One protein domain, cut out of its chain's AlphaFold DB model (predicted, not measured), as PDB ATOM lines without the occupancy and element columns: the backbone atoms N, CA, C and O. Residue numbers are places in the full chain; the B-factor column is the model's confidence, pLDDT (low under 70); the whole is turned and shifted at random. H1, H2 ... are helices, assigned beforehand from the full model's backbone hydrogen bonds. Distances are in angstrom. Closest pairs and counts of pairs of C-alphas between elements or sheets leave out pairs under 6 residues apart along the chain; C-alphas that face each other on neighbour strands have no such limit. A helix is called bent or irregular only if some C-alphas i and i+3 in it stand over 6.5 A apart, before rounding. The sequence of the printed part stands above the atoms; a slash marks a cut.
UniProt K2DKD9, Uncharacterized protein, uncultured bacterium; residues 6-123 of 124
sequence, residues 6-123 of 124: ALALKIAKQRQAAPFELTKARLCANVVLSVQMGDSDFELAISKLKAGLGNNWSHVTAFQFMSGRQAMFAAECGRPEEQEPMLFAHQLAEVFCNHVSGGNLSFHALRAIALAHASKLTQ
ATOM      1  N   ALA A   6     -23.711 -28.828  15.355       88.25
ATOM      2  CA  ALA A   6     -23.648 -27.651  16.219       88.25
ATOM      3  C   ALA A   6     -22.424 -27.666  17.155       88.25
ATOM      4  O   ALA A   6     -21.758 -26.641  17.326       88.25
ATOM      5  N   LEU A   7     -22.094 -28.825  17.737       86.19
ATOM      6  CA  LEU A   7     -20.916 -28.976  18.591       86.19
ATOM      7  C   LEU A   7     -19.622 -28.858  17.776       86.19
ATOM      8  O   LEU A   7     -18.692 -28.182  18.218       86.19
ATOM      9  N   ALA A   8     -19.583 -29.432  16.572       88.38
ATOM     10  CA  ALA A   8     -18.448 -29.303  15.660       88.38
ATOM     11  C   ALA A   8     -18.180 -27.835  15.282       88.38
ATOM     12  O   ALA A   8     -17.046 -27.367  15.386       88.38
ATOM     13  N   LEU A   9     -19.227 -27.072  14.943       91.06
ATOM     14  CA  LEU A   9     -19.113 -25.640  14.643       91.06
ATOM     15  C   LEU A   9     -18.627 -24.829  15.850       91.06
ATOM     16  O   LEU A   9     -17.795 -23.933  15.698       91.06
ATOM     17  N   LYS A  10     -19.108 -25.143  17.061       89.31
ATOM     18  CA  LYS A  10     -18.638 -24.492  18.291       89.31
ATOM     19  C   LYS A  10     -17.150 -24.759  18.529       89.31
ATOM     20  O   LYS A  10     -16.414 -23.821  18.827       89.31
ATOM     21  N   ILE A  11     -16.707 -26.006  18.364       90.31
ATOM     22  CA  ILE A  11     -15.295 -26.391  18.508       90.31
ATOM     23  C   ILE A  11     -14.432 -25.666  17.471       90.31
ATOM     24  O   ILE A  11     -13.405 -25.097  17.833       90.31
ATOM     25  N   ALA A  12     -14.861 -25.626  16.207       90.81
ATOM     26  CA  ALA A  12     -14.139 -24.930  15.145       90.81
ATOM     27  C   ALA A  12     -13.966 -23.433  15.456       90.81
ATOM     28  O   ALA A  12     -12.858 -22.914  15.357       90.81
ATOM     29  N   LYS A  13     -15.027 -22.759  15.923       91.69
ATOM     30  CA  LYS A  13     -14.955 -21.354  16.358       91.69
ATOM     31  C   LYS A  13     -13.990 -21.153  17.528       91.69
ATOM     32  O   LYS A  13     -13.213 -20.205  17.521       91.69
ATOM     33  N   GLN A  14     -14.011 -22.046  18.518       91.94
ATOM     34  CA  GLN A  14     -13.089 -21.977  19.657       91.94
ATOM     35  C   GLN A  14     -11.631 -22.171  19.227       91.94
ATOM     36  O   GLN A  14     -10.769 -21.440  19.704       91.94
ATOM     37  N   ARG A  15     -11.356 -23.098  18.299       91.75
ATOM     38  CA  ARG A  15     -10.014 -23.283  17.725       91.75
ATOM     39  C   ARG A  15      -9.551 -22.056  16.940       91.75
ATOM     40  O   ARG A  15      -8.413 -21.641  17.099       91.75
ATOM     41  N   GLN A  16     -10.426 -21.442  16.145       92.88
ATOM     42  CA  GLN A  16     -10.100 -20.215  15.404       92.88
ATOM     43  C   GLN A  16      -9.786 -19.032  16.332       92.88
ATOM     44  O   GLN A  16      -8.914 -18.226  16.025       92.88
ATOM     45  N   ALA A  17     -10.475 -18.932  17.472       92.12
ATOM     46  CA  ALA A  17     -10.241 -17.880  18.458       92.12
ATOM     47  C   ALA A  17      -8.996 -18.124  19.336       92.12
ATOM     48  O   ALA A  17      -8.507 -17.191  19.967       92.12
ATOM     49  N   ALA A  18      -8.483 -19.357  19.388       91.69
ATOM     50  CA  ALA A  18      -7.449 -19.778  20.332       91.69
ATOM     51  C   ALA A  18      -6.168 -18.915  20.333       91.69
ATOM     52  O   ALA A  18      -5.721 -18.564  21.427       91.69
ATOM     53  N   PRO A  19      -5.612 -18.477  19.182       93.12
ATOM     54  CA  PRO A  19      -4.427 -17.616  19.181       93.12
ATOM     55  C   PRO A  19      -4.658 -16.266  19.877       93.12
ATOM     56  O   PRO A  19      -3.770 -15.751  20.552       93.12
ATOM     57  N   PHE A  20      -5.866 -15.707  19.761       93.44
ATOM     58  CA  PHE A  20      -6.234 -14.432  20.389       93.44
ATOM     59  C   PHE A  20      -6.459 -14.566  21.899       93.44
ATOM     60  O   PHE A  20      -6.372 -13.590  22.640       93.44
ATOM     61  N   GLU A  21      -6.721 -15.785  22.363       94.81
ATOM     62  CA  GLU A  21      -6.936 -16.105  23.771       94.81
ATOM     63  C   GLU A  21      -5.639 -16.472  24.501       94.81
ATOM     64  O   GLU A  21      -5.642 -16.594  25.725       94.81
ATOM     65  N   LEU A  22      -4.516 -16.610  23.788       94.62
ATOM     66  CA  LEU A  22      -3.244 -17.065  24.351       94.62
ATOM     67  C   LEU A  22      -2.767 -16.192  25.523       94.62
ATOM     68  O   LEU A  22      -2.371 -16.714  26.562       94.62
ATOM     69  N   THR A  23      -2.859 -14.864  25.415       95.88
ATOM     70  CA  THR A  23      -2.477 -13.951  26.512       95.88
ATOM     71  C   THR A  23      -3.342 -14.153  27.755       95.88
ATOM     72  O   THR A  23      -2.826 -14.188  28.873       95.88
ATOM     73  N   LYS A  24      -4.652 -14.338  27.568       96.88
ATOM     74  CA  LYS A  24      -5.587 -14.634  28.657       96.88
ATOM     75  C   LYS A  24      -5.254 -15.981  29.296       96.88
ATOM     76  O   LYS A  24      -5.141 -16.067  30.514       96.88
ATOM     77  N   ALA A  25      -5.015 -17.000  28.474       97.12
ATOM     78  CA  ALA A  25      -4.632 -18.327  28.927       97.12
ATOM     79  C   ALA A  25      -3.319 -18.323  29.717       97.12
ATOM     80  O   ALA A  25      -3.258 -18.972  30.752       97.12
ATOM     81  N   ARG A  26      -2.312 -17.538  29.319       97.75
ATOM     82  CA  ARG A  26      -1.066 -17.374  30.090       97.75
ATOM     83  C   ARG A  26      -1.314 -16.808  31.486       97.75
ATOM     84  O   ARG A  26      -0.797 -17.338  32.464       97.75
ATOM     85  N   LEU A  27      -2.112 -15.744  31.588       97.88
ATOM     86  CA  LEU A  27      -2.422 -15.123  32.877       97.88
ATOM     87  C   LEU A  27      -3.203 -16.080  33.784       97.88
ATOM     88  O   LEU A  27      -2.876 -16.208  34.964       97.88
ATOM     89  N   CYS A  28      -4.190 -16.789  33.233       97.69
ATOM     90  CA  CYS A  28      -4.953 -17.774  33.991       97.69
ATOM     91  C   CYS A  28      -4.094 -18.986  34.389       97.69
ATOM     92  O   CYS A  28      -4.159 -19.418  35.537       97.69
ATOM     93  N   ALA A  29      -3.251 -19.501  33.488       96.88
ATOM     94  CA  ALA A  29      -2.332 -20.599  33.775       96.88
ATOM     95  C   ALA A  29      -1.346 -20.230  34.890       96.88
ATOM     96  O   ALA A  29      -1.126 -21.030  35.792       96.88
ATOM     97  N   ASN A  30      -0.822 -19.001  34.893       96.94
ATOM     98  CA  ASN A  30       0.067 -18.531  35.954       96.94
ATOM     99  C   ASN A  30      -0.608 -18.576  37.338       96.94
ATOM    100  O   ASN A  30       0.002 -19.019  38.307       96.94
ATOM    101  N   VAL A  31      -1.887 -18.193  37.430       96.50
ATOM    102  CA  VAL A  31      -2.659 -18.325  38.678       96.50
ATOM    103  C   VAL A  31      -2.786 -19.787  39.095       96.50
ATOM    104  O   VAL A  31      -2.549 -20.112  40.255       96.50
ATOM    105  N   VAL A  32      -3.101 -20.683  38.160       95.00
ATOM    106  CA  VAL A  32      -3.245 -22.113  38.464       95.00
ATOM    107  C   VAL A  32      -1.933 -22.729  38.960       95.00
ATOM    108  O   VAL A  32      -1.934 -23.431  39.968       95.00
ATOM    109  N   LEU A  33      -0.811 -22.434  38.303       94.31
ATOM    110  CA  LEU A  33       0.502 -22.988  38.647       94.31
ATOM    111  C   LEU A  33       1.061 -22.412  39.955       94.31
ATOM    112  O   LEU A  33       1.666 -23.136  40.744       94.31
ATOM    113  N   SER A  34       0.809 -21.128  40.228       94.88
ATOM    114  CA  SER A  34       1.292 -20.455  41.444       94.88
ATOM    115  C   SER A  34       0.774 -21.076  42.749       94.88
ATOM    116  O   SER A  34       1.413 -20.945  43.791       94.88
ATOM    117  N   VAL A  35      -0.318 -21.850  42.690       90.69
ATOM    118  CA  VAL A  35      -0.840 -22.626  43.826       90.69
ATOM    119  C   VAL A  35       0.204 -23.582  44.416       90.69
ATOM    120  O   VAL A  35       0.211 -23.820  45.625       90.69
ATOM    121  N   GLN A  36       1.099 -24.123  43.588       87.50
ATOM    122  CA  GLN A  36       2.170 -25.011  44.049       87.50
ATOM    123  C   GLN A  36       3.350 -24.248  44.666       87.50
ATOM    124  O   GLN A  36       4.094 -24.830  45.454       87.50
ATOM    125  N   MET A  37       3.509 -22.961  44.341       87.44
ATOM    126  CA  MET A  37       4.657 -22.147  44.757       87.44
ATOM    127  C   MET A  37       4.458 -21.504  46.135       87.44
ATOM    128  O   MET A  37       5.404 -21.424  46.913       87.44
ATOM    129  N   GLY A  38       3.220 -21.161  46.496       86.00
ATOM    130  CA  GLY A  38       2.878 -20.645  47.824       86.00
ATOM    131  C   GLY A  38       1.963 -19.424  47.775       86.00
ATOM    132  O   GLY A  38       1.622 -18.933  46.703       86.00
ATOM    133  N   ASP A  39       1.558 -18.940  48.954       89.25
ATOM    134  CA  ASP A  39       0.594 -17.837  49.091       89.25
ATOM    135  C   ASP A  39       1.068 -16.551  48.391       89.25
ATOM    136  O   ASP A  39       0.312 -15.927  47.648       89.25
ATOM    137  N   SER A  40       2.337 -16.169  48.575       91.62
ATOM    138  CA  SER A  40       2.890 -14.934  48.004       91.62
ATOM    139  C   SER A  40       2.867 -14.926  46.472       91.62
ATOM    140  O   SER A  40       2.482 -13.928  45.861       91.62
ATOM    141  N   ASP A  41       3.251 -16.039  45.842       93.38
ATOM    142  CA  ASP A  41       3.240 -16.176  44.383       93.38
ATOM    143  C   ASP A  41       1.817 -16.233  43.831       93.38
ATOM    144  O   ASP A  41       1.541 -15.685  42.760       93.38
ATOM    145  N   PHE A  42       0.900 -16.846  44.580       93.50
ATOM    146  CA  PHE A  42      -0.510 -16.909  44.227       93.50
ATOM    147  C   PHE A  42      -1.163 -15.527  44.206       93.50
ATOM    148  O   PHE A  42      -1.788 -15.148  43.211       93.50
ATOM    149  N   GLU A  43      -0.945 -14.724  45.244       94.88
ATOM    150  CA  GLU A  43      -1.446 -13.349  45.292       94.88
ATOM    151  C   GLU A  43      -0.811 -12.469  44.205       94.88
ATOM    152  O   GLU A  43      -1.504 -11.688  43.539       94.88
ATOM    153  N   LEU A  44       0.487 -12.641  43.934       96.69
ATOM    154  CA  LEU A  44       1.155 -11.953  42.829       96.69
ATOM    155  C   LEU A  44       0.548 -12.337  41.471       96.69
ATOM    156  O   LEU A  44       0.345 -11.471  40.613       96.69
ATOM    157  N   ALA A  45       0.240 -13.616  41.257       97.00
ATOM    158  CA  ALA A  45      -0.384 -14.088  40.030       97.00
ATOM    159  C   ALA A  45      -1.804 -13.521  39.854       97.00
ATOM    160  O   ALA A  45      -2.144 -13.081  38.753       97.00
ATOM    161  N   ILE A  46      -2.606 -13.448  40.924       96.12
ATOM    162  CA  ILE A  46      -3.937 -12.815  40.901       96.12
ATOM    163  C   ILE A  46      -3.824 -11.319  40.594       96.12
ATOM    164  O   ILE A  46      -4.607 -10.792  39.800       96.12
ATOM    165  N   SER A  47      -2.846 -10.629  41.182       97.38
ATOM    166  CA  SER A  47      -2.589  -9.214  40.897       97.38
ATOM    167  C   SER A  47      -2.275  -8.992  39.412       97.38
ATOM    168  O   SER A  47      -2.900  -8.153  38.759       97.38
ATOM    169  N   LYS A  48      -1.397  -9.820  38.829       97.81
ATOM    170  CA  LYS A  48      -1.083  -9.789  37.388       97.81
ATOM    171  C   LYS A  48      -2.297 -10.110  36.512       97.81
ATOM    172  O   LYS A  48      -2.494  -9.453  35.492       97.81
ATOM    173  N   LEU A  49      -3.127 -11.078  36.909       97.94
ATOM    174  CA  LEU A  49      -4.375 -11.411  36.216       97.94
ATOM    175  C   LEU A  49      -5.309 -10.195  36.155       97.94
ATOM    176  O   LEU A  49      -5.789  -9.841  35.080       97.94
ATOM    177  N   LYS A  50      -5.529  -9.532  37.296       97.88
ATOM    178  CA  LYS A  50      -6.383  -8.340  37.384       97.88
ATOM    179  C   LYS A  50      -5.813  -7.162  36.603       97.88
ATOM    180  O   LYS A  50      -6.569  -6.471  35.926       97.88
ATOM    181  N   ALA A  51      -4.497  -6.962  36.641       97.50
ATOM    182  CA  ALA A  51      -3.836  -5.933  35.844       97.50
ATOM    183  C   ALA A  51      -3.993  -6.179  34.332       97.50
ATOM    184  O   ALA A  51      -4.171  -5.230  33.574       97.50
ATOM    185  N   GLY A  52      -3.956  -7.441  33.893       96.50
ATOM    186  CA  GLY A  52      -4.062  -7.799  32.478       96.50
ATOM    187  C   GLY A  52      -5.491  -7.890  31.932       96.50
ATOM    188  O   GLY A  52      -5.703  -7.595  30.758       96.50
ATOM    189  N   LEU A  53      -6.468  -8.308  32.745       96.06
ATOM    190  CA  LEU A  53      -7.832  -8.623  32.286       96.06
ATOM    191  C   LEU A  53      -8.944  -7.829  32.996       96.06
ATOM    192  O   LEU A  53     -10.117  -7.949  32.632       96.06
ATOM    193  N   GLY A  54      -8.593  -7.020  33.996       95.50
ATOM    194  CA  GLY A  54      -9.507  -6.188  34.775       95.50
ATOM    195  C   GLY A  54      -9.890  -6.774  36.139       95.50
ATOM    196  O   GLY A  54      -9.773  -7.970  36.404       95.50
ATOM    197  N   ASN A  55     -10.411  -5.912  37.016       93.75
ATOM    198  CA  ASN A  55     -10.682  -6.229  38.426       93.75
ATOM    199  C   ASN A  55     -11.792  -7.265  38.670       93.75
ATOM    200  O   ASN A  55     -11.879  -7.802  39.772       93.75
ATOM    201  N   ASN A  56     -12.609  -7.572  37.659       94.31
ATOM    202  CA  ASN A  56     -13.652  -8.602  37.746       94.31
ATOM    203  C   ASN A  56     -13.084 -10.029  37.731       94.31
ATOM    204  O   ASN A  56     -13.815 -10.988  37.975       94.31
ATOM    205  N   TRP A  57     -11.790 -10.181  37.444       95.00
ATOM    206  CA  TRP A  57     -11.119 -11.470  37.461       95.00
ATOM    207  C   TRP A  57     -10.688 -11.872  38.872       95.00
ATOM    208  O   TRP A  57     -10.143 -11.090  39.652       95.00
ATOM    209  N   SER A  58     -10.913 -13.142  39.179       93.44
ATOM    210  CA  SER A  58     -10.518 -13.819  40.411       93.44
ATOM    211  C   SER A  58      -9.817 -15.141  40.096       93.44
ATOM    212  O   SER A  58      -9.836 -15.617  38.954       93.44
ATOM    213  N   HIS A  59      -9.242 -15.776  41.119       91.81
ATOM    214  CA  HIS A  59      -8.715 -17.131  40.978       91.81
ATOM    215  C   HIS A  59      -9.804 -18.101  40.499       91.81
ATOM    216  O   HIS A  59      -9.565 -18.849  39.560       91.81
ATOM    217  N   VAL A  60     -11.032 -18.021  41.031       91.19
ATOM    218  CA  VAL A  60     -12.155 -18.878  40.605       91.19
ATOM    219  C   VAL A  60     -12.380 -18.785  39.095       91.19
ATOM    220  O   VAL A  60     -12.419 -19.806  38.412       91.19
ATOM    221  N   THR A  61     -12.458 -17.567  38.554       93.75
ATOM    222  CA  THR A  61     -12.660 -17.363  37.110       93.75
ATOM    223  C   THR A  61     -11.464 -17.820  36.274       93.75
ATOM    224  O   THR A  61     -11.653 -18.288  35.154       93.75
ATOM    225  N   ALA A  62     -10.239 -17.742  36.809       95.25
ATOM    226  CA  ALA A  62      -9.048 -18.264  36.138       95.25
ATOM    227  C   ALA A  62      -9.072 -19.798  36.054       95.25
ATOM    228  O   ALA A  62      -8.838 -20.346  34.980       95.25
ATOM    229  N   PHE A  63      -9.426 -20.482  37.147       93.50
ATOM    230  CA  PHE A  63      -9.594 -21.938  37.177       93.50
ATOM    231  C   PHE A  63     -10.724 -22.405  36.249       93.50
ATOM    232  O   PHE A  63     -10.537 -23.341  35.478       93.50
ATOM    233  N   GLN A  64     -11.871 -21.721  36.258       92.50
ATOM    234  CA  GLN A  64     -12.993 -22.025  35.360       92.50
ATOM    235  C   GLN A  64     -12.644 -21.810  33.884       92.50
ATOM    236  O   GLN A  64     -13.063 -22.586  33.029       92.50
ATOM    237  N   PHE A  65     -11.887 -20.757  33.568       95.44
ATOM    238  CA  PHE A  65     -11.401 -20.548  32.211       95.44
ATOM    239  C   PHE A  65     -10.432 -21.663  31.809       95.44
ATOM    240  O   PHE A  65     -10.606 -22.269  30.750       95.44
ATOM    241  N   MET A  66      -9.443 -21.954  32.665       96.31
ATOM    242  CA  MET A  66      -8.410 -22.947  32.380       96.31
ATOM    243  C   MET A  66      -8.951 -24.363  32.261       96.31
ATOM    244  O   MET A  66      -8.382 -25.113  31.488       96.31
ATOM    245  N   SER A  67     -10.040 -24.735  32.934       94.50
ATOM    246  CA  SER A  67     -10.661 -26.060  32.773       94.50
ATOM    247  C   SER A  67     -11.453 -26.216  31.467       94.50
ATOM    248  O   SER A  67     -11.894 -27.309  31.121       94.50
ATOM    249  N   GLY A  68     -11.650 -25.138  30.704       93.75
ATOM    250  CA  GLY A  68     -12.392 -25.168  29.450       93.75
ATOM    251  C   GLY A  68     -11.547 -25.563  28.235       93.75
ATOM    252  O   GLY A  68     -10.372 -25.225  28.118       93.75
ATOM    253  N   ARG A  69     -12.197 -26.159  27.222       93.06
ATOM    254  CA  ARG A  69     -11.571 -26.487  25.919       93.06
ATOM    255  C   ARG A  69     -10.891 -25.306  25.219       93.06
ATOM    256  O   ARG A  69      -9.938 -25.504  24.477       93.06
ATOM    257  N   GLN A  70     -11.389 -24.085  25.416       93.81
ATOM    258  CA  GLN A  70     -10.794 -22.897  24.798       93.81
ATOM    259  C   GLN A  70      -9.394 -22.611  25.358       93.81
ATOM    260  O   GLN A  70      -8.515 -22.228  24.591       93.81
ATOM    261  N   ALA A  71      -9.171 -22.850  26.653       95.00
ATOM    262  CA  ALA A  71      -7.853 -22.731  27.261       95.00
ATOM    263  C   ALA A  71      -6.899 -23.825  26.765       95.00
ATOM    264  O   ALA A  71      -5.749 -23.519  26.476       95.00
ATOM    265  N   MET A  72      -7.387 -25.058  26.574       96.19
ATOM    266  CA  MET A  72      -6.607 -26.143  25.964       96.19
ATOM    267  C   MET A  72      -6.128 -25.771  24.553       96.19
ATOM    268  O   MET A  72      -4.940 -25.850  24.262       96.19
ATOM    269  N   PHE A  73      -7.023 -25.285  23.685       96.19
ATOM    270  CA  PHE A  73      -6.628 -24.847  22.341       96.19
ATOM    271  C   PHE A  73      -5.682 -23.642  22.374       96.19
ATOM    272  O   PHE A  73      -4.779 -23.552  21.548       96.19
ATOM    273  N   ALA A  74      -5.877 -22.712  23.311       95.62
ATOM    274  CA  ALA A  74      -4.965 -21.588  23.488       95.62
ATOM    275  C   ALA A  74      -3.576 -22.065  23.940       95.62
ATOM    276  O   ALA A  74      -2.582 -21.566  23.427       95.62
ATOM    277  N   ALA A  75      -3.497 -23.065  24.824       94.38
ATOM    278  CA  ALA A  75      -2.240 -23.691  25.226       94.38
ATOM    279  C   ALA A  75      -1.513 -24.312  24.025       94.38
ATOM    280  O   ALA A  75      -0.339 -24.020  23.842       94.38
ATOM    281  N   GLU A  76      -2.213 -25.047  23.150       93.88
ATOM    282  CA  GLU A  76      -1.657 -25.608  21.898       93.88
ATOM    283  C   GLU A  76      -1.080 -24.534  20.948       93.88
ATOM    284  O   GLU A  76      -0.246 -24.839  20.100       93.88
ATOM    285  N   CYS A  77      -1.511 -23.273  21.075       93.12
ATOM    286  CA  CYS A  77      -1.019 -22.150  20.269       93.12
ATOM    287  C   CYS A  77       0.223 -21.465  20.870       93.12
ATOM    288  O   CYS A  77       0.804 -20.589  20.226       93.12
ATOM    289  N   GLY A  78       0.606 -21.810  22.102       89.62
ATOM    290  CA  GLY A  78       1.822 -21.318  22.742       89.62
ATOM    291  C   GLY A  78       3.086 -21.837  22.056       89.62
ATOM    292  O   GLY A  78       3.052 -22.795  21.284       89.62
ATOM    293  N   ARG A  79       4.226 -21.213  22.352       90.69
ATOM    294  CA  ARG A  79       5.546 -21.741  21.996       90.69
ATOM    295  C   ARG A  79       5.800 -23.084  22.703       90.69
ATOM    296  O   ARG A  79       5.228 -23.316  23.770       90.69
ATOM    297  N   PRO A  80       6.661 -23.962  22.165       88.50
ATOM    298  CA  PRO A  80       6.910 -25.279  22.757       88.50
ATOM    299  C   PRO A  80       7.268 -25.237  24.252       88.50
ATOM    300  O   PRO A  80       6.785 -26.064  25.018       88.50
ATOM    301  N   GLU A  81       8.033 -24.233  24.690       89.75
ATOM    302  CA  GLU A  81       8.451 -24.064  26.087       89.75
ATOM    303  C   GLU A  81       7.323 -23.667  27.058       89.75
ATOM    304  O   GLU A  81       7.456 -23.839  28.266       89.75
ATOM    305  N   GLU A  82       6.218 -23.116  26.554       89.88
ATOM    306  CA  GLU A  82       5.057 -22.726  27.365       89.88
ATOM    307  C   GLU A  82       3.877 -23.692  27.211       89.88
ATOM    308  O   GLU A  82       2.998 -23.718  28.071       89.88
ATOM    309  N   GLN A  83       3.860 -24.519  26.160       92.69
ATOM    310  CA  GLN A  83       2.797 -25.495  25.917       92.69
ATOM    311  C   GLN A  83       2.650 -26.487  27.071       92.69
ATOM    312  O   GLN A  83       1.553 -26.644  27.601       92.69
ATOM    313  N   GLU A  84       3.745 -27.128  27.483       92.56
ATOM    314  CA  GLU A  84       3.737 -28.116  28.567       92.56
ATOM    315  C   GLU A  84       3.178 -27.545  29.886       92.56
ATOM    316  O   GLU A  84       2.180 -28.082  30.378       92.56
ATOM    317  N   PRO A  85       3.703 -26.434  30.445       92.62
ATOM    318  CA  PRO A  85       3.160 -25.883  31.685       92.62
ATOM    319  C   PRO A  85       1.717 -25.376  31.533       92.62
ATOM    320  O   PRO A  85       0.940 -25.461  32.486       92.62
ATOM    321  N   MET A  86       1.310 -24.881  30.360       95.44
ATOM    322  CA  MET A  86      -0.075 -24.452  30.128       95.44
ATOM    323  C   MET A  86      -1.052 -25.630  30.030       95.44
ATOM    324  O   MET A  86      -2.166 -25.541  30.551       95.44
ATOM    325  N   LEU A  87      -0.648 -26.736  29.403       95.19
ATOM    326  CA  LEU A  87      -1.433 -27.971  29.367       95.19
ATOM    327  C   LEU A  87      -1.523 -28.604  30.757       95.19
ATOM    328  O   LEU A  87      -2.601 -29.042  31.156       95.19
ATOM    329  N   PHE A  88      -0.438 -28.572  31.531       93.06
ATOM    330  CA  PHE A  88      -0.467 -28.996  32.928       93.06
ATOM    331  C   PHE A  88      -1.421 -28.129  33.763       93.06
ATOM    332  O   PHE A  88      -2.244 -28.650  34.515       93.06
ATOM    333  N   ALA A  89      -1.394 -26.805  33.580       95.00
ATOM    334  CA  ALA A  89      -2.343 -25.901  34.226       95.00
ATOM    335  C   ALA A  89      -3.803 -26.200  33.833       95.00
ATOM    336  O   ALA A  89      -4.689 -26.146  34.685       95.00
ATOM    337  N   HIS A  90      -4.065 -26.540  32.567       95.69
ATOM    338  CA  HIS A  90      -5.389 -26.974  32.109       95.69
ATOM    339  C   HIS A  90      -5.851 -28.245  32.837       95.69
ATOM    340  O   HIS A  90      -6.924 -28.238  33.441       95.69
ATOM    341  N   GLN A  91      -5.022 -29.292  32.856       92.69
ATOM    342  CA  GLN A  91      -5.326 -30.558  33.537       92.69
ATOM    343  C   GLN A  91      -5.591 -30.347  35.027       92.69
ATOM    344  O   GLN A  91      -6.582 -30.833  35.576       92.69
ATOM    345  N   LEU A  92      -4.730 -29.571  35.682       90.62
ATOM    346  CA  LEU A  92      -4.880 -29.250  37.087       90.62
ATOM    347  C   LEU A  92      -6.214 -28.517  37.334       90.62
ATOM    348  O   LEU A  92      -6.968 -28.891  38.233       90.62
ATOM    349  N   ALA A  93      -6.562 -27.537  36.496       92.44
ATOM    350  CA  ALA A  93      -7.834 -26.824  36.577       92.44
ATOM    351  C   ALA A  93      -9.067 -27.716  36.331       92.44
ATOM    352  O   ALA A  93     -10.088 -27.524  36.998       92.44
ATOM    353  N   GLU A  94      -8.989 -28.694  35.424       91.44
ATOM    354  CA  GLU A  94     -10.047 -29.694  35.224       91.44
ATOM    355  C   GLU A  94     -10.262 -30.541  36.480       91.44
ATOM    356  O   GLU A  94     -11.402 -30.709  36.920       91.44
ATOM    357  N   VAL A  95      -9.180 -31.023  37.103       87.06
ATOM    358  CA  VAL A  95      -9.257 -31.763  38.371       87.06
ATOM    359  C   VAL A  95      -9.994 -30.927  39.415       87.06
ATOM    360  O   VAL A  95     -10.930 -31.425  40.037       87.06
ATOM    361  N   PHE A  96      -9.652 -29.647  39.556       84.62
ATOM    362  CA  PHE A  96     -10.324 -28.755  40.501       84.62
ATOM    363  C   PHE A  96     -11.806 -28.568  40.230       84.62
ATOM    364  O   PHE A  96     -12.624 -28.747  41.133       84.62
ATOM    365  N   CYS A  97     -12.157 -28.207  38.999       85.38
ATOM    366  CA  CYS A  97     -13.542 -27.911  38.648       85.38
ATOM    367  C   CYS A  97     -14.435 -29.155  38.762       85.38
ATOM    368  O   CYS A  97     -15.614 -29.022  39.077       85.38
ATOM    369  N   ASN A  98     -13.870 -30.352  38.580       82.88
ATOM    370  CA  ASN A  98     -14.583 -31.616  38.766       82.88
ATOM    371  C   ASN A  98     -14.694 -32.049  40.240       82.88
ATOM    372  O   ASN A  98     -15.634 -32.759  40.585       82.88
ATOM    373  N   HIS A  99     -13.764 -31.645  41.116       74.81
ATOM    374  CA  HIS A  99     -13.799 -31.987  42.549       74.81
ATOM    375  C   HIS A  99     -14.610 -30.997  43.393       74.81
ATOM    376  O   HIS A  99     -15.069 -31.350  44.479       74.81
ATOM    377  N   VAL A 100     -14.790 -29.759  42.928       66.81
ATOM    378  CA  VAL A 100     -15.441 -28.690  43.695       66.81
ATOM    379  C   VAL A 100     -16.764 -28.313  43.033       66.81
ATOM    380  O   VAL A 100     -16.861 -27.324  42.313       66.81
ATOM    381  N   SER A 101     -17.818 -29.083  43.314       56.16
ATOM    382  CA  SER A 101     -19.173 -28.898  42.758       56.16
ATOM    383  C   SER A 101     -19.941 -27.659  43.268       56.16
ATOM    384  O   SER A 101     -21.164 -27.627  43.183       56.16
ATOM    385  N   GLY A 102     -19.252 -26.621  43.761       54.34
ATOM    386  CA  GLY A 102     -19.842 -25.290  43.966       54.34
ATOM    387  C   GLY A 102     -19.844 -24.747  45.395       54.34
ATOM    388  O   GLY A 102     -20.899 -24.645  46.007       54.34
ATOM    389  N   GLY A 103     -18.706 -24.260  45.905       55.19
ATOM    390  CA  GLY A 103     -18.810 -23.398  47.090       55.19
ATOM    391  C   GLY A 103     -17.567 -22.667  47.569       55.19
ATOM    392  O   GLY A 103     -17.684 -21.511  47.953       55.19
ATOM    393  N   ASN A 104     -16.379 -23.273  47.555       55.94
ATOM    394  CA  ASN A 104     -15.188 -22.561  48.027       55.94
ATOM    395  C   ASN A 104     -13.898 -23.179  47.489       55.94
ATOM    396  O   ASN A 104     -13.532 -24.293  47.853       55.94
ATOM    397  N   LEU A 105     -13.196 -22.426  46.643       66.88
ATOM    398  CA  LEU A 105     -11.825 -22.712  46.226       66.88
ATOM    399  C   LEU A 105     -10.879 -21.932  47.141       66.88
ATOM    400  O   LEU A 105     -10.223 -20.990  46.707       66.88
ATOM    401  N   SER A 106     -10.848 -22.274  48.434       78.69
ATOM    402  CA  SER A 106      -9.848 -21.669  49.317       78.69
ATOM    403  C   SER A 106      -8.450 -22.020  48.808       78.69
ATOM    404  O   SER A 106      -8.233 -23.116  48.281       78.69
ATOM    405  N   PHE A 107      -7.487 -21.116  48.985       79.88
ATOM    406  CA  PHE A 107      -6.109 -21.372  48.573       79.88
ATOM    407  C   PHE A 107      -5.557 -22.679  49.167       79.88
ATOM    408  O   PHE A 107      -4.908 -23.450  48.467       79.88
ATOM    409  N   HIS A 108      -5.879 -22.996  50.424       81.81
ATOM    410  CA  HIS A 108      -5.444 -24.246  51.052       81.81
ATOM    411  C   HIS A 108      -6.034 -25.495  50.383       81.81
ATOM    412  O   HIS A 108      -5.312 -26.473  50.188       81.81
ATOM    413  N   ALA A 109      -7.314 -25.467  49.998       81.62
ATOM    414  CA  ALA A 109      -7.930 -26.565  49.257       81.62
ATOM    415  C   ALA A 109      -7.316 -26.698  47.857       81.62
ATOM    416  O   ALA A 109      -7.011 -27.810  47.418       81.62
ATOM    417  N   LEU A 110      -7.066 -25.559  47.197       81.19
ATOM    418  CA  LEU A 110      -6.343 -25.508  45.930       81.19
ATOM    419  C   LEU A 110      -4.969 -26.177  46.075       81.19
ATOM    420  O   LEU A 110      -4.642 -27.140  45.389       81.19
ATOM    421  N   ARG A 111      -4.181 -25.749  47.053       83.69
ATOM    422  CA  ARG A 111      -2.835 -26.272  47.275       83.69
ATOM    423  C   ARG A 111      -2.813 -27.762  47.597       83.69
ATOM    424  O   ARG A 111      -1.986 -28.481  47.042       83.69
ATOM    425  N   ALA A 112      -3.729 -28.249  48.433       83.62
ATOM    426  CA  ALA A 112      -3.794 -29.661  48.803       83.62
ATOM    427  C   ALA A 112      -4.005 -30.578  47.583       83.62
ATOM    428  O   ALA A 112      -3.292 -31.567  47.417       83.62
ATOM    429  N   ILE A 113      -4.941 -30.230  46.699       82.12
ATOM    430  CA  ILE A 113      -5.213 -31.007  45.480       82.12
ATOM    431  C   ILE A 113      -4.047 -30.888  44.493       82.12
ATOM    432  O   ILE A 113      -3.658 -31.892  43.903       82.12
ATOM    433  N   ALA A 114      -3.451 -29.699  44.335       82.94
ATOM    434  CA  ALA A 114      -2.311 -29.514  43.437       82.94
ATOM    435  C   ALA A 114      -1.097 -30.356  43.854       82.94
ATOM    436  O   ALA A 114      -0.437 -30.948  42.998       82.94
ATOM    437  N   LEU A 115      -0.829 -30.457  45.159       83.56
ATOM    438  CA  LEU A 115       0.221 -31.319  45.706       83.56
ATOM    439  C   LEU A 115      -0.120 -32.808  45.542       83.56
ATOM    440  O   LEU A 115       0.739 -33.591  45.142       83.56
ATOM    441  N   ALA A 116      -1.372 -33.198  45.795       81.25
ATOM    442  CA  ALA A 116      -1.832 -34.576  45.614       81.25
ATOM    443  C   ALA A 116      -1.843 -35.025  44.142       81.25
ATOM    444  O   ALA A 116      -1.744 -36.218  43.857       81.25
ATOM    445  N   HIS A 117      -2.000 -34.095  43.199       79.75
ATOM    446  CA  HIS A 117      -1.927 -34.383  41.770       79.75
ATOM    447  C   HIS A 117      -0.473 -34.491  41.295       79.75
ATOM    448  O   HIS A 117      -0.136 -35.437  40.587       79.75
ATOM    449  N   ALA A 118       0.403 -33.591  41.755       72.88
ATOM    450  CA  ALA A 118       1.832 -33.645  41.451       72.88
ATOM    451  C   ALA A 118       2.481 -34.958  41.924       72.88
ATOM    452  O   ALA A 118       3.241 -35.566  41.178       72.88
ATOM    453  N   SER A 119       2.129 -35.442  43.121       71.56
ATOM    454  CA  SER A 119       2.683 -36.688  43.666       71.56
ATOM    455  C   SER A 119       2.263 -37.948  42.900       71.56
ATOM    456  O   SER A 119       3.008 -38.925  42.888       71.56
ATOM    457  N   LYS A 120       1.103 -37.934  42.229       67.50
ATOM    458  CA  LYS A 120       0.642 -39.049  41.383       67.50
ATOM    459  C   LYS A 120       1.410 -39.149  40.067       67.50
ATOM    460  O   LYS A 120       1.581 -40.252  39.568       67.50
ATOM    461  N   LEU A 121       1.884 -38.024  39.530       60.81
ATOM    462  CA  LEU A 121       2.655 -37.985  38.282       60.81
ATOM    463  C   LEU A 121       4.099 -38.480  38.457       60.81
ATOM    464  O   LEU A 121       4.727 -38.871  37.485       60.81
ATOM    465  N   THR A 122       4.633 -38.486  39.683       58.44
ATOM    466  CA  THR A 122       6.002 -38.958  39.974       58.44
ATOM    467  C   THR A 122       6.084 -40.468  40.249       58.44
ATOM    468  O   THR A 122       7.178 -40.992  40.428       58.44
ATOM    469  N   GLN A 123       4.949 -41.174  40.332       49.78
ATOM    470  CA  GLN A 123       4.886 -42.613  40.652       49.78
ATOM    471  C   GLN A 123       4.643 -43.518  39.430       49.78
ATOM    472  O   GLN A 123       4.433 -44.719  39.594       49.78
TER     473      GLN A 123
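This is residues 6 to 123 of the 124 residues of an uncharacterized protein of uncultured bacterium (UniProt K2DKD9). One arm of the longest helix, H1b, runs through a cluster of helices, with H2 folded back along one side of it, the hairpin of H4 and H5 crossing its opposite side, and H3 packed between these sides. The first arm, H1a, turns off at a corner past H4, and H6 packs on residues 92 to 96 of H5 and is near H1b. The printed part has 118 residues with six named helices, H1 to H6, and no named strand: all helix. It is compact and rounded, with a radius of gyration of the C-alphas of 14.0 A and spans of 38 by 36 by 32 A.

Start at H1, residues 6 to 34, assigned as one helix by its hydrogen bonds but bent: C-alphas 16 and 19 are 7.3 A apart, and its arms H1a, residues 6 to 16, and H1b, residues 19 to 34, are about perpendicular at 85 degrees. H1b is irregular, with C-alphas 20 and 23 7.2 A apart, and has a kink of 31 degrees near residue 26. H2, residues 39 to 53, forms a helical hairpin with H1b, a shallow tilt of 19 degrees, opposite ways; the closest C-alphas, of Ser 34 and Phe 42, are 4.9 A apart. H3, residues 59 to 66, touches residues 25 to 32 of H1b, closest at the C-alphas of Cys 28 and Ala 62, 4.6 A. H4, residues 69 to 76, touches residues 19 to 25 of H1b, about perpendicular at 86 degrees, with the C-alphas of Leu 22 and Ala 74 closest at 4.9 A. H5, residues 80 to 99, is only just irregular, with C-alphas 81 and 84 6.7 A apart; it forms a helical hairpin with H4 at a shallow tilt of 22 degrees, closest at the C-alphas of Ala 75 and Gln 83, 5.4 A. H6, residues 107 to 121, touches residues 92 to 96 of H5, closest at the C-alphas of Leu 92 and Ala 114, 6.9 A. Every O i to N i+4 pair is within hydrogen-bond range in H1a, H2, H3 and H4, against 10 of 12 in H1b, 14 of 16 in H5 and 10 of 11 in H6.

Find C-alpha 6 at (-23.648, -27.651, 16.219), where H1a begins its 15.5 A. H1b runs 23.2 A from C-alpha 19, H2 20.9 A, and H5 29.4 A; H3 and H4 have eight residues each. H6 runs 21.4 A to C-alpha 121 at (2.655, -37.985, 38.282).

The C-alphas farthest apart, of Ala 6 and Ser 40, are 43.3 A apart. The printed part has no cut, and no link is long. Confidence is low, under 70, at residues 100 to 105 and 120 to 123.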